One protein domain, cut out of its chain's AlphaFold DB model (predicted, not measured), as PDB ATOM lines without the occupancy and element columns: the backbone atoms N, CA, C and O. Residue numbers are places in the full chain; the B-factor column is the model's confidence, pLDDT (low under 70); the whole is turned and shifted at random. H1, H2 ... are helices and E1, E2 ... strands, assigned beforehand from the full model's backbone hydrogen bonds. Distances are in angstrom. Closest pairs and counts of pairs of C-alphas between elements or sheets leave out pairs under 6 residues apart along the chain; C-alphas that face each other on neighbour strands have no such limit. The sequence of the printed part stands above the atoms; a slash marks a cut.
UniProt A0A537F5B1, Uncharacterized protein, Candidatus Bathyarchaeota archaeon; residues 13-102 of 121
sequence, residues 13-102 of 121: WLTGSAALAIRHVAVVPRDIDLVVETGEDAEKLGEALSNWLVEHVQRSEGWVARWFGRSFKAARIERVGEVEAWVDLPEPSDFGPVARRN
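Overview. This is residues 13 to 102 of the 121 residues of an uncharacterized protein of Candidatus Bathyarchaeota archaeon (UniProt A0A537F5B1). A twisted sheet of five strands is covered on one face by H2, which runs along it over E5 and E4, while H1 sits beside the sheet, next to E2, where the short strand E1 ends. H3, H4 and the link between them form a small cluster beyond the last residues of E5. The printed part has 90 residues, with five named strands and four named helices in the order E1, H1, E2, H2, E3, E4, E5, H3, H4. The mixed sheet has the order E1, E2, E5, E4, E3, with E2 and E5 parallel and the other neighbours antiparallel. The class is mixed, helices and strands, and the whole is compact and rounded, with a radius of gyration of the C-alphas of 13.0 A and spans of 36 by 31 by 21 A.

Along the chain. E4, residues 65 to 73, is 22.9 A long, and E5, residues 75 to 83, is 22.6 A. E2 is residues 31 to 36, 16.4 A, and E3 is residues 53 to 59, 16.3 A. E1, residues 13 to 15, is 6.6 A and begins at C-alpha 13 (117.897, 77.780, 106.795). H2, residues 39 to 48, is 14.4 A, and H1, residues 16 to 22, is 10.4 A. H3, residues 85 to 88, is 6.1 A; H4, residues 97 to 101, is 6.7 A and ends at C-alpha 101 (128.016, 78.770, 104.795).

Arrangement. E2 and E5 are parallel at 24 degrees, with N 34 and O 78 2.9 A apart, within hydrogen-bond range. E3, E4 and E5 form a meander, each strand the antiparallel neighbour of the one before, in two hairpins: N 77 and O 71 are 2.8 A apart, N 58 and O 68 2.9 A. E1 is antiparallel to E2, with N 13 and O 35 2.9 A apart. H2 is on the sheet at a height over the sheet of 8.1 A, giving two layers, a helix on one face of a sheet; its line stands at 7 degrees to E4 on the local plane. Its closest C-alphas to E5 are Gly 39 and Gly 81, 5.3 A. E2, H2 and E3 form a split strand-helix-strand unit, two strands running the same way with E5 and E4 between them, and its crossover is right-handed. H1 stands at the sheet's level, its closest C-alphas to E2 being Ala 18 and Ile 32, 5.7 A. H4 only grazes the sheet, and H3 is not on it; H3 and H4 only just touch, with 3 pairs of C-alphas within 8 A, the closest Ala 85 and Pro 97, 6.3 A. In H1, H2 and H4 every O i to N i+4 pair is within hydrogen-bond range; H3 is too short for one.

Size, cuts and confidence. The two C-alphas farthest apart, those of Asn 51 and Pro 90, are 38.9 A apart. The printed part has no cut and no long link. Its mean pLDDT is 95.0, and no printed residue is under 70.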
ATOM      1  N   TRP A  13     117.962  76.510 107.504       93.62
ATOM      2  CA  TRP A  13     117.897  77.780 106.795       93.62
ATOM      3  C   TRP A  13     116.684  77.888 105.887       93.62
ATOM      4  O   TRP A  13     116.129  76.900 105.409       93.62
ATOM      5  N   LEU A  14     116.272  79.136 105.672       95.00
ATOM      6  CA  LEU A  14     115.179  79.496 104.785       95.00
ATOM      7  C   LEU A  14     115.718  79.777 103.383       95.00
ATOM      8  O   LEU A  14     116.672  80.551 103.224       95.00
ATOM      9  N   THR A  15     115.056  79.218 102.376       95.69
ATOM     10  CA  THR A  15     115.341  79.476 100.960       95.69
ATOM     11  C   THR A  15     114.087  79.941 100.205       95.69
ATOM     12  O   THR A  15     113.040  80.205 100.808       95.69
ATOM     13  N   GLY A  16     114.214  80.145  98.895       95.56
ATOM     14  CA  GLY A  16     113.106  80.444  98.007       95.56
ATOM     15  C   GLY A  16     112.446  81.794  98.280       95.56
ATOM     16  O   GLY A  16     113.036  82.748  98.803       95.56
ATOM     17  N   SER A  17     111.176  81.890  97.891       96.25
ATOM     18  CA  SER A  17     110.439  83.159  97.881       96.25
ATOM     19  C   SER A  17     110.273  83.773  99.277       96.25
ATOM     20  O   SER A  17     110.377  84.993  99.425       96.25
ATOM     21  N   ALA A  18     110.098  82.947 100.315       95.75
ATOM     22  CA  ALA A  18     110.039  83.400 101.701       95.75
ATOM     23  C   ALA A  18     111.363  84.037 102.152       95.75
ATOM     24  O   ALA A  18     111.357  85.112 102.759       95.75
ATOM     25  N   ALA A  19     112.504  83.436 101.797       94.31
ATOM     26  CA  ALA A  19     113.816  83.993 102.120       94.31
ATOM     27  C   ALA A  19     114.081  85.324 101.407       94.31
ATOM     28  O   ALA A  19     114.686  86.231 101.984       94.31
ATOM     29  N   LEU A  20     113.617  85.466 100.163       94.06
ATOM     30  CA  LEU A  20     113.696  86.722  99.414       94.06
ATOM     31  C   LEU A  20     112.820  87.818 100.038       94.06
ATOM     32  O   LEU A  20     113.284  88.947 100.203       94.06
ATOM     33  N   ALA A  21     111.589  87.491 100.438       94.75
ATOM     34  CA  ALA A  21     110.670  88.448 101.052       94.75
ATOM     35  C   ALA A  21     111.199  89.000 102.389       94.75
ATOM     36  O   ALA A  21     111.135  90.208 102.622       94.75
ATOM     37  N   ILE A  22     111.795  88.150 103.238       92.69
ATOM     38  CA  ILE A  22     112.445  88.593 104.489       92.69
ATOM     39  C   ILE A  22     113.630  89.528 104.202       92.69
ATOM     40  O   ILE A  22     113.913  90.432 104.984       92.69
ATOM     41  N   ARG A  23     114.286  89.370 103.047       89.88
ATOM     42  CA  ARG A  23     115.351  90.261 102.559       89.88
ATOM     43  C   ARG A  23     114.818  91.474 101.787       89.88
ATOM     44  O   ARG A  23     115.577  92.123 101.073       89.88
ATOM     45  N   HIS A  24     113.535  91.793 101.943       91.50
ATOM     46  CA  HIS A  24     112.862  92.952 101.354       91.50
ATOM     47  C   HIS A  24     112.789  92.960  99.822       91.50
ATOM     48  O   HIS A  24     112.543  94.006  99.217       91.50
ATOM     49  N   VAL A  25     112.944  91.803  99.178       94.81
ATOM     50  CA  VAL A  25     112.586  91.669  97.764       94.81
ATOM     51  C   VAL A  25     111.064  91.726  97.655       94.81
ATOM     52  O   VAL A  25     110.357  91.067  98.416       94.81
ATOM     53  N   ALA A  26     110.551  92.516  96.710       96.56
ATOM     54  CA  ALA A  26     109.118  92.687  96.479       96.56
ATOM     55  C   ALA A  26     108.503  91.443  95.806       96.56
ATOM     56  O   ALA A  26     108.155  91.457  94.627       96.56
ATOM     57  N   VAL A  27     108.388  90.358  96.568       96.50
ATOM     58  CA  VAL A  27     107.772  89.088  96.178       96.50
ATOM     59  C   VAL A  27     106.765  88.669  97.246       96.50
ATOM     60  O   VAL A  27     106.960  88.936  98.430       96.50
ATOM     61  N   VAL A  28     105.677  88.022  96.829       96.56
ATOM     62  CA  VAL A  28     104.694  87.422  97.740       96.56
ATOM     63  C   VAL A  28     104.977  85.921  97.817       96.56
ATOM     64  O   VAL A  28     104.755  85.229  96.818       96.56
ATOM     65  N   PRO A  29     105.476  85.404  98.953       96.94
ATOM     66  CA  PRO A  29     105.714  83.976  99.112       96.94
ATOM     67  C   PRO A  29     104.412  83.182  99.041       96.94
ATOM     68  O   PRO A  29     103.372  83.645  99.515       96.94
ATOM     69  N   ARG A  30     104.468  81.977  98.468       95.62
ATOM     70  CA  ARG A  30     103.325  81.041  98.449       95.62
ATOM     71  C   ARG A  30     103.516  79.857  99.396       95.62
ATOM     72  O   ARG A  30     102.550  79.184  99.752       95.62
ATOM     73  N   ASP A  31     104.752  79.635  99.802       96.75
ATOM     74  CA  ASP A  31     105.243  78.554 100.635       96.75
ATOM     75  C   ASP A  31     106.473  79.004 101.431       96.75
ATOM     76  O   ASP A  31     107.008  80.101 101.248       96.75
ATOM     77  N   ILE A  32     106.857  78.153 102.377       97.31
ATOM     78  CA  ILE A  32     108.033  78.288 103.223       97.31
ATOM     79  C   ILE A  32     108.914  77.071 102.961       97.31
ATOM     80  O   ILE A  32     108.508  75.953 103.274       97.31
ATOM     81  N   ASP A  33     110.117  77.304 102.446       97.12
ATOM     82  CA  ASP A  33     111.079  76.249 102.133       97.12
ATOM     83  C   ASP A  33     112.175  76.214 103.198       97.12
ATOM     84  O   ASP A  33     112.987  77.139 103.312       97.12
ATOM     85  N   LEU A  34     112.179  75.146 103.993       96.44
ATOM     86  CA  LEU A  34     113.159  74.905 105.044       96.44
ATOM     87  C   LEU A  34     114.149  73.839 104.589       96.44
ATOM     88  O   LEU A  34     113.760  72.750 104.163       96.44
ATOM     89  N   VAL A  35     115.432  74.142 104.733       96.81
ATOM     90  CA  VAL A  35     116.517  73.203 104.465       96.81
ATOM     91  C   VAL A  35     117.241  72.893 105.767       96.81
ATOM     92  O   VAL A  35     117.497  73.796 106.563       96.81
ATOM     93  N   VAL A  36     117.567  71.622 105.971       95.56
ATOM     94  CA  VAL A  36     118.368  71.121 107.094       95.56
ATOM     95  C   VAL A  36     119.553  70.311 106.579       95.56
ATOM     96  O   VAL A  36     119.553  69.825 105.445       95.56
ATOM     97  N   GLU A  37     120.590  70.173 107.403       92.38
ATOM     98  CA  GLU A  37     121.815  69.485 106.989       92.38
ATOM     99  C   GLU A  37     121.625  67.968 106.884       92.38
ATOM    100  O   GLU A  37     122.036  67.369 105.890       92.38
ATOM    101  N   THR A  38     120.968  67.355 107.871       93.56
ATOM    102  CA  THR A  38     120.884  65.895 107.996       93.56
ATOM    103  C   THR A  38     119.456  65.367 107.855       93.56
ATOM    104  O   THR A  38     118.480  66.089 108.062       93.56
ATOM    105  N   GLY A  39     119.316  64.079 107.527       93.44
ATOM    106  CA  GLY A  39     118.026  63.391 107.591       93.44
ATOM    107  C   GLY A  39     117.410  63.367 108.991       93.44
ATOM    108  O   GLY A  39     116.207  63.557 109.129       93.44
ATOM    109  N   GLU A  40     118.234  63.215 110.030       94.19
ATOM    110  CA  GLU A  40     117.781  63.237 111.427       94.19
ATOM    111  C   GLU A  40     117.167  64.598 111.793       94.19
ATOM    112  O   GLU A  40     116.107  64.669 112.414       94.19
ATOM    113  N   ASP A  41     117.787  65.692 111.353       94.69
ATOM    114  CA  ASP A  41     117.243  67.036 111.543       94.69
ATOM    115  C   ASP A  41     115.942  67.242 110.763       94.69
ATOM    116  O   ASP A  41     115.036  67.935 111.237       94.69
ATOM    117  N   ALA A  42     115.814  66.607 109.593       94.69
ATOM    118  CA  ALA A  42     114.583  66.652 108.811       94.69
ATOM    119  C   ALA A  42     113.449  65.970 109.577       94.69
ATOM    120  O   ALA A  42     112.360  66.538 109.676       94.69
ATOM    121  N   GLU A  43     113.714  64.800 110.161       94.31
ATOM    122  CA  GLU A  43     112.771  64.064 111.005       94.31
ATOM    123  C   GLU A  43     112.380  64.868 112.252       94.31
ATOM    124  O   GLU A  43     111.187  65.095 112.459       94.31
ATOM    125  N   LYS A  44     113.346  65.410 113.009       94.19
ATOM    126  CA  LYS A  44     113.087  66.269 114.185       94.19
ATOM    127  C   LYS A  44     112.211  67.473 113.845       94.19
ATOM    128  O   LYS A  44     111.247  67.781 114.549       94.19
ATOM    129  N   LEU A  45     112.523  68.165 112.749       92.12
ATOM    130  CA  LEU A  45     111.720  69.293 112.281       92.12
ATOM    131  C   LEU A  45     110.324  68.835 111.817       92.12
ATOM    132  O   LEU A  45     109.339  69.559 111.969       92.12
ATOM    133  N   GLY A  46     110.223  67.622 111.274       92.38
ATOM    134  CA  GLY A  46     108.965  66.968 110.936       92.38
ATOM    135  C   GLY A  46     108.077  66.696 112.144       92.38
ATOM    136  O   GLY A  46     106.887  67.015 112.103       92.38
ATOM    137  N   GLU A  47     108.648  66.176 113.225       93.00
ATOM    138  CA  GLU A  47     107.951  65.934 114.490       93.00
ATOM    139  C   GLU A  47     107.434  67.235 115.108       93.00
ATOM    140  O   GLU A  47     106.271  67.317 115.511       93.00
ATOM    141  N   ALA A  48     108.248  68.293 115.090       91.69
ATOM    142  CA  ALA A  48     107.854  69.614 115.580       91.69
ATOM    143  C   ALA A  48     106.666  70.220 114.813       91.69
ATOM    144  O   ALA A  48     105.890  71.009 115.355       91.69
ATOM    145  N   LEU A  49     106.502  69.838 113.545       92.31
ATOM    146  CA  LEU A  49     105.433  70.302 112.661       92.31
ATOM    147  C   LEU A  49     104.311  69.264 112.488       92.31
ATOM    148  O   LEU A  49     103.445  69.430 111.623       92.31
ATOM    149  N   SER A  50     104.291  68.218 113.318       93.25
ATOM    150  CA  SER A  50     103.350  67.092 113.233       93.25
ATOM    151  C   SER A  50     101.878  67.505 113.334       93.25
ATOM    152  O   SER A  50     101.036  66.947 112.635       93.25
ATOM    153  N   ASN A  51     101.559  68.550 114.104       96.62
ATOM    154  CA  ASN A  51     100.197  69.098 114.194       96.62
ATOM    155  C   ASN A  51      99.674  69.683 112.867       96.62
ATOM    156  O   ASN A  51      98.481  69.947 112.732       96.62
ATOM    157  N   TRP A  52     100.561  69.916 111.901       96.69
ATOM    158  CA  TRP A  52     100.255  70.487 110.590       96.69
ATOM    159  C   TRP A  52     100.670  69.550 109.458       96.69
ATOM    160  O   TRP A  52     100.921  70.008 108.347       96.69
ATOM    161  N   LEU A  53     100.829  68.258 109.739       95.81
ATOM    162  CA  LEU A  53     101.359  67.288 108.792       95.81
ATOM    163  C   LEU A  53     100.483  67.158 107.537       95.81
ATOM    164  O   LEU A  53      99.271  66.981 107.620       95.81
ATOM    165  N   VAL A  54     101.129  67.202 106.373       97.06
ATOM    166  CA  VAL A  54     100.537  66.824 105.080       97.06
ATOM    167  C   VAL A  54     101.233  65.579 104.540       97.06
ATOM    168  O   VAL A  54     100.574  64.661 104.067       97.06
ATOM    169  N   GLU A  55     102.561  65.534 104.640       96.56
ATOM    170  CA  GLU A  55     103.391  64.414 104.209       96.56
ATOM    171  C   GLU A  55     104.519  64.188 105.214       96.56
ATOM    172  O   GLU A  55     105.211  65.134 105.612       96.56
ATOM    173  N   HIS A  56     104.695  62.929 105.618       95.56
ATOM    174  CA  HIS A  56     105.792  62.515 106.486       95.56
ATOM    175  C   HIS A  56     107.145  62.813 105.847       95.56
ATOM    176  O   HIS A  56     107.280  62.844 104.626       95.56
ATOM    177  N   VAL A  57     108.151  63.013 106.696       96.50
ATOM    178  CA  VAL A  57     109.534  63.048 106.229       96.50
ATOM    179  C   VAL A  57     109.893  61.653 105.741       96.50
ATOM    180  O   VAL A  57     109.703  60.674 106.458       96.50
ATOM    181  N   GLN A  58     110.364  61.566 104.507       96.81
ATOM    182  CA  GLN A  58     110.736  60.313 103.871       96.81
ATOM    183  C   GLN A  58     111.926  60.513 102.944       96.81
ATOM    184  O   GLN A  58     112.252  61.639 102.551       96.81
ATOM    185  N   ARG A  59     112.574  59.403 102.580       96.88
ATOM    186  CA  ARG A  59     113.636  59.434 101.580       96.88
ATOM    187  C   ARG A  59     113.067  59.793 100.210       96.88
ATOM    188  O   ARG A  59     112.006  59.307  99.826       96.88
ATOM    189  N   SER A  60     113.814  60.599  99.470       94.25
ATOM    190  CA  SER A  60     113.544  60.946  98.080       94.25
ATOM    191  C   SER A  60     114.696  60.454  97.208       94.25
ATOM    192  O   SER A  60     115.865  60.690  97.516       94.25
ATOM    193  N   GLU A  61     114.377  59.751  96.124       90.75
ATOM    194  CA  GLU A  61     115.354  59.213  95.173       90.75
ATOM    195  C   GLU A  61     115.322  59.995  93.857       90.75
ATOM    196  O   GLU A  61     114.273  60.468  93.426       90.75
ATOM    197  N   GLY A  62     116.482  60.136  93.206       91.44
ATOM    198  CA  GLY A  62     116.588  60.826  91.913       91.44
ATOM    199  C   GLY A  62     116.294  62.331  91.960       91.44
ATOM    200  O   GLY A  62     116.022  62.931  90.923       91.44
ATOM    201  N   TRP A  63     116.345  62.940  93.146       94.81
ATOM    202  CA  TRP A  63     116.048  64.352  93.389       94.81
ATOM    203  C   TRP A  63     117.270  65.085  93.965       94.81
ATOM    204  O   TRP A  63     118.261  64.471  94.350       94.81
ATOM    205  N   VAL A  64     117.194  66.414  94.045       95.38
ATOM    206  CA  VAL A  64     118.256  67.294  94.571       95.38
ATOM    207  C   VAL A  64     118.481  67.201  96.087       95.38
ATOM    208  O   VAL A  64     119.415  67.797  96.607       95.38
ATOM    209  N   ALA A  65     117.620  66.494  96.809       96.81
ATOM    210  CA  ALA A  65     117.632  66.354  98.258       96.81
ATOM    211  C   ALA A  65     117.188  64.939  98.612       96.81
ATOM    212  O   ALA A  65     116.283  64.396  97.969       96.81
ATOM    213  N   ARG A  66     117.826  64.345  99.621       97.25
ATOM    214  CA  ARG A  66     117.600  62.939  99.987       97.25
ATOM    215  C   ARG A  66     116.433  62.738 100.926       97.25
ATOM    216  O   ARG A  66     115.946  61.617 101.028       97.25
ATOM    217  N   TRP A  67     115.995  63.797 101.593       97.94
ATOM    218  CA  TRP A  67     114.861  63.780 102.502       97.94
ATOM    219  C   TRP A  67     113.876  64.867 102.120       97.94
ATOM    220  O   TRP A  67     114.283  65.976 101.774       97.94
ATOM    221  N   PHE A  68     112.590  64.547 102.197       97.50
ATOM    222  CA  PHE A  68     111.509  65.467 101.879       97.50
ATOM    223  C   PHE A  68     110.312  65.235 102.797       97.50
ATOM    224  O   PHE A  68     110.013  64.098 103.147       97.50
ATOM    225  N   GLY A  69     109.610  66.306 103.161       97.06
ATOM    226  CA  GLY A  69     108.323  66.242 103.848       97.06
ATOM    227  C   GLY A  69     107.556  67.556 103.739       97.06
ATOM    228  O   GLY A  69     108.119  68.596 103.385       97.06
ATOM    229  N   ARG A  70     106.255  67.522 104.058       97.69
ATOM    230  CA  ARG A  70     105.370  68.690 103.932       97.69
ATOM    231  C   ARG A  70     104.442  68.871 105.120       97.69
ATOM    232  O   ARG A  70     103.877  67.920 105.660       97.69
ATOM    233  N   SER A  71     104.204  70.132 105.443       97.81
ATOM    234  CA  SER A  71     103.165  70.571 106.368       97.81
ATOM    235  C   SER A  71     102.346  71.712 105.776       97.81
ATOM    236  O   SER A  71     102.751  72.356 104.808       97.81
ATOM    237  N   PHE A  72     101.192  71.990 106.375       97.50
ATOM    238  CA  PHE A  72     100.359  73.126 106.016       97.50
ATOM    239  C   PHE A  72      99.797  73.826 107.252       97.50
ATOM    240  O   PHE A  72      99.009  73.260 108.008       97.50
ATOM    241  N   LYS A  73     100.155  75.102 107.416       95.25
ATOM    242  CA  LYS A  73      99.574  75.996 108.424       95.25
ATOM    243  C   LYS A  73      99.400  77.381 107.822       95.25
ATOM    244  O   LYS A  73     100.322  78.189 107.863       95.25
ATOM    245  N   ALA A  74      98.227  77.639 107.245       93.94
ATOM    246  CA  ALA A  74      97.902  78.837 106.454       93.94
ATOM    247  C   ALA A  74      98.757  79.046 105.182       93.94
ATOM    248  O   ALA A  74      98.285  79.664 104.233       93.94
ATOM    249  N   ALA A  75      99.962  78.482 105.132       95.00
ATOM    250  CA  ALA A  75     100.812  78.322 103.967       95.00
ATOM    251  C   ALA A  75     101.407  76.905 103.957       95.00
ATOM    252  O   ALA A  75     101.469  76.228 104.992       95.00
ATOM    253  N   ARG A  76     101.842  76.463 102.775       97.62
ATOM    254  CA  ARG A  76     102.600  75.220 102.616       97.62
ATOM    255  C   ARG A  76     104.007  75.410 103.180       97.62
ATOM    256  O   ARG A  76     104.634  76.433 102.929       97.62
ATOM    257  N   ILE A  77     104.480  74.420 103.923       97.75
ATOM    258  CA  ILE A  77     105.832  74.368 104.470       97.75
ATOM    259  C   ILE A  77     106.481  73.107 103.915       97.75
ATOM    260  O   ILE A  77     106.000  72.004 104.188       97.75
ATOM    261  N   GLU A  78     107.539  73.269 103.134       97.12
ATOM    262  CA  GLU A  78     108.337  72.166 102.611       97.12
ATOM    263  C   GLU A  78     109.638  72.064 103.399       97.12
ATOM    264  O   GLU A  78     110.206  73.062 103.846       97.12
ATOM    265  N   ARG A  79     110.070  70.827 103.631       95.44
ATOM    266  CA  ARG A  79     111.270  70.524 104.403       95.44
ATOM    267  C   ARG A  79     112.120  69.572 103.600       95.44
ATOM    268  O   ARG A  79     111.629  68.509 103.220       95.44
ATOM    269  N   VAL A  80     113.369  69.945 103.370       96.62
ATOM    270  CA  VAL A  80     114.343  69.116 102.664       96.62
ATOM    271  C   VAL A  80     115.593  68.920 103.507       96.62
ATOM    272  O   VAL A  80     116.053  69.849 104.166       96.62
ATOM    273  N   GLY A  81     116.139  67.706 103.484       96.00
ATOM    274  CA  GLY A  81     117.362  67.348 104.203       96.00
ATOM    275  C   GLY A  81     118.380  66.690 103.285       96.00
ATOM    276  O   GLY A  81     118.003  66.018 102.319       96.00
ATOM    277  N   GLU A  82     119.663  66.881 103.601       95.56
ATOM    278  CA  GLU A  82     120.797  66.380 102.814       95.56
ATOM    279  C   GLU A  82     120.681  66.773 101.332       95.56
ATOM    280  O   GLU A  82     120.535  65.930 100.441       95.56
ATOM    281  N   VAL A  83     120.700  68.082 101.068       96.50
ATOM    282  CA  VAL A  83     120.755  68.610  99.700       96.50
ATOM    283  C   VAL A  83     122.067  68.187  99.041       96.50
ATOM    284  O   VAL A  83     123.150  68.325  99.613       96.50
ATOM    285  N   GLU A  84     121.969  67.675  97.821       96.38
ATOM    286  CA  GLU A  84     123.108  67.188  97.058       96.38
ATOM    287  C   GLU A  84     124.064  68.328  96.690       96.38
ATOM    288  O   GLU A  84     123.650  69.367  96.190       96.38
ATOM    289  N   ALA A  85     125.373  68.128  96.855       95.50
ATOM    290  CA  ALA A  85     126.363  69.188  96.630       95.50
ATOM    291  C   ALA A  85     126.429  69.695  95.175       95.50
ATOM    292  O   ALA A  85     126.904  70.801  94.927       95.50
ATOM    293  N   TRP A  86     125.959  68.898  94.209       96.75
ATOM    294  CA  TRP A  86     125.987  69.277  92.795       96.75
ATOM    295  C   TRP A  86     125.024  70.417  92.457       96.75
ATOM    296  O   TRP A  86     125.184  71.030  91.408       96.75
ATOM    297  N   VAL A  87     124.060  70.734  93.327       96.25
ATOM    298  CA  VAL A  87     123.115  71.842  93.104       96.25
ATOM    299  C   VAL A  87     123.805  73.207  93.082       96.25
ATOM    300  O   VAL A  87     123.254  74.153  92.537       96.25
ATOM    301  N   ASP A  88     125.014  73.298  93.644       97.56
ATOM    302  CA  ASP A  88     125.860  74.494  93.613       97.56
ATOM    303  C   ASP A  88     126.792  74.530  92.386       97.56
ATOM    304  O   ASP A  88     127.759  75.296  92.358       97.56
ATOM    305  N   LEU A  89     126.542  73.679  91.383       96.75
ATOM    306  CA  LEU A  89     127.292  73.628  90.131       96.75
ATOM    307  C   LEU A  89     126.394  73.961  88.925       96.75
ATOM    308  O   LEU A  89     125.272  73.463  88.833       96.75
ATOM    309  N   PRO A  90     126.903  74.730  87.940       96.19
ATOM    310  CA  PRO A  90     128.226  75.369  87.916       96.19
ATOM    311  C   PRO A  90     128.323  76.609  88.820       96.19
ATOM    312  O   PRO A  90     129.427  77.079  89.086       96.19
ATOM    313  N   GLU A  91     127.188  77.128  89.280       96.38
ATOM    314  CA  GLU A  91     127.094  78.312  90.126       96.38
ATOM    315  C   GLU A  91     126.337  77.979  91.418       96.38
ATOM    316  O   GLU A  91     125.441  77.131  91.388       96.38
ATOM    317  N   PRO A  92     126.660  78.645  92.542       96.19
ATOM    318  CA  PRO A  92     125.970  78.423  93.804       96.19
ATOM    319  C   PRO A  92     124.456  78.623  93.709       96.19
ATOM    320  O   PRO A  92     123.982  79.620  93.162       96.19
ATOM    321  N   SER A  93     123.713  77.715  94.333       94.81
ATOM    322  CA  SER A  93     122.275  77.845  94.546       94.81
ATOM    323  C   SER A  93     121.974  78.584  95.855       94.81
ATOM    324  O   SER A  93     122.831  78.739  96.729       94.81
ATOM    325  N   ASP A  94     120.735  79.046  96.022       91.94
ATOM    326  CA  ASP A  94     120.270  79.703  97.250       91.94
ATOM    327  C   ASP A  94     119.831  78.715  98.348       91.94
ATOM    328  O   ASP A  94     119.591  79.130  99.484       91.94
ATOM    329  N   PHE A  95     119.765  77.414  98.042       94.94
ATOM    330  CA  PHE A  95     119.374  76.347  98.971       94.94
ATOM    331  C   PHE A  95     120.481  75.325  99.267       94.94
ATOM    332  O   PHE A  95     120.361  74.596 100.248       94.94
ATOM    333  N   GLY A  96     121.540  75.260  98.458       94.94
ATOM    334  CA  GLY A  96     122.618  74.278  98.584       94.94
ATOM    335  C   GLY A  96     123.626  74.548  99.710       94.94
ATOM    336  O   GLY A  96     123.530  75.545 100.439       94.94
ATOM    337  N   PRO A  97     124.632  73.666  99.871       94.00
ATOM    338  CA  PRO A  97     125.661  73.784 100.909       94.00
ATOM    339  C   PRO A  97     126.414  75.124 100.941       94.00
ATOM    340  O   PRO A  97     126.835  75.572 102.013       94.00
ATOM    341  N   VAL A  98     126.596  75.793  99.799       94.56
ATOM    342  CA  VAL A  98     127.221  77.124  99.752       94.56
ATOM    343  C   VAL A  98     126.341  78.176 100.433       94.56
ATOM    344  O   VAL A  98     126.877  79.038 101.135       94.56
ATOM    345  N   ALA A  99     125.012  78.107 100.299       91.69
ATOM    346  CA  ALA A  99     124.095  79.046 100.944       91.69
ATOM    347  C   ALA A  99     124.186  78.968 102.477       91.69
ATOM    348  O   ALA A  99     124.325  80.003 103.134       91.69
ATOM    349  N   ARG A 100     124.223  77.748 103.035       90.25
ATOM    350  CA  ARG A 100     124.399  77.470 104.476       90.25
ATOM    351  C   ARG A 100     125.630  78.165 105.063       90.25
ATOM    352  O   ARG A 100     125.565  78.775 106.125       90.25
ATOM    353  N   ARG A 101     126.758  78.140 104.346       88.19
ATOM    354  CA  ARG A 101     128.016  78.770 104.795       88.19
ATOM    355  C   ARG A 101     127.987  80.299 104.763       88.19
ATOM    356  O   ARG A 101     128.857  80.933 105.348       88.19
ATOM    357  N   ASN A 102     127.016  80.886 104.066       87.44
ATOM    358  CA  ASN A 102     126.920  82.323 103.814       87.44
ATOM    359  C   ASN A 102     125.636  82.943 104.391       87.44
ATOM    360  O   ASN A 102     125.220  84.031 103.956       87.44
TER     361      ASN A 102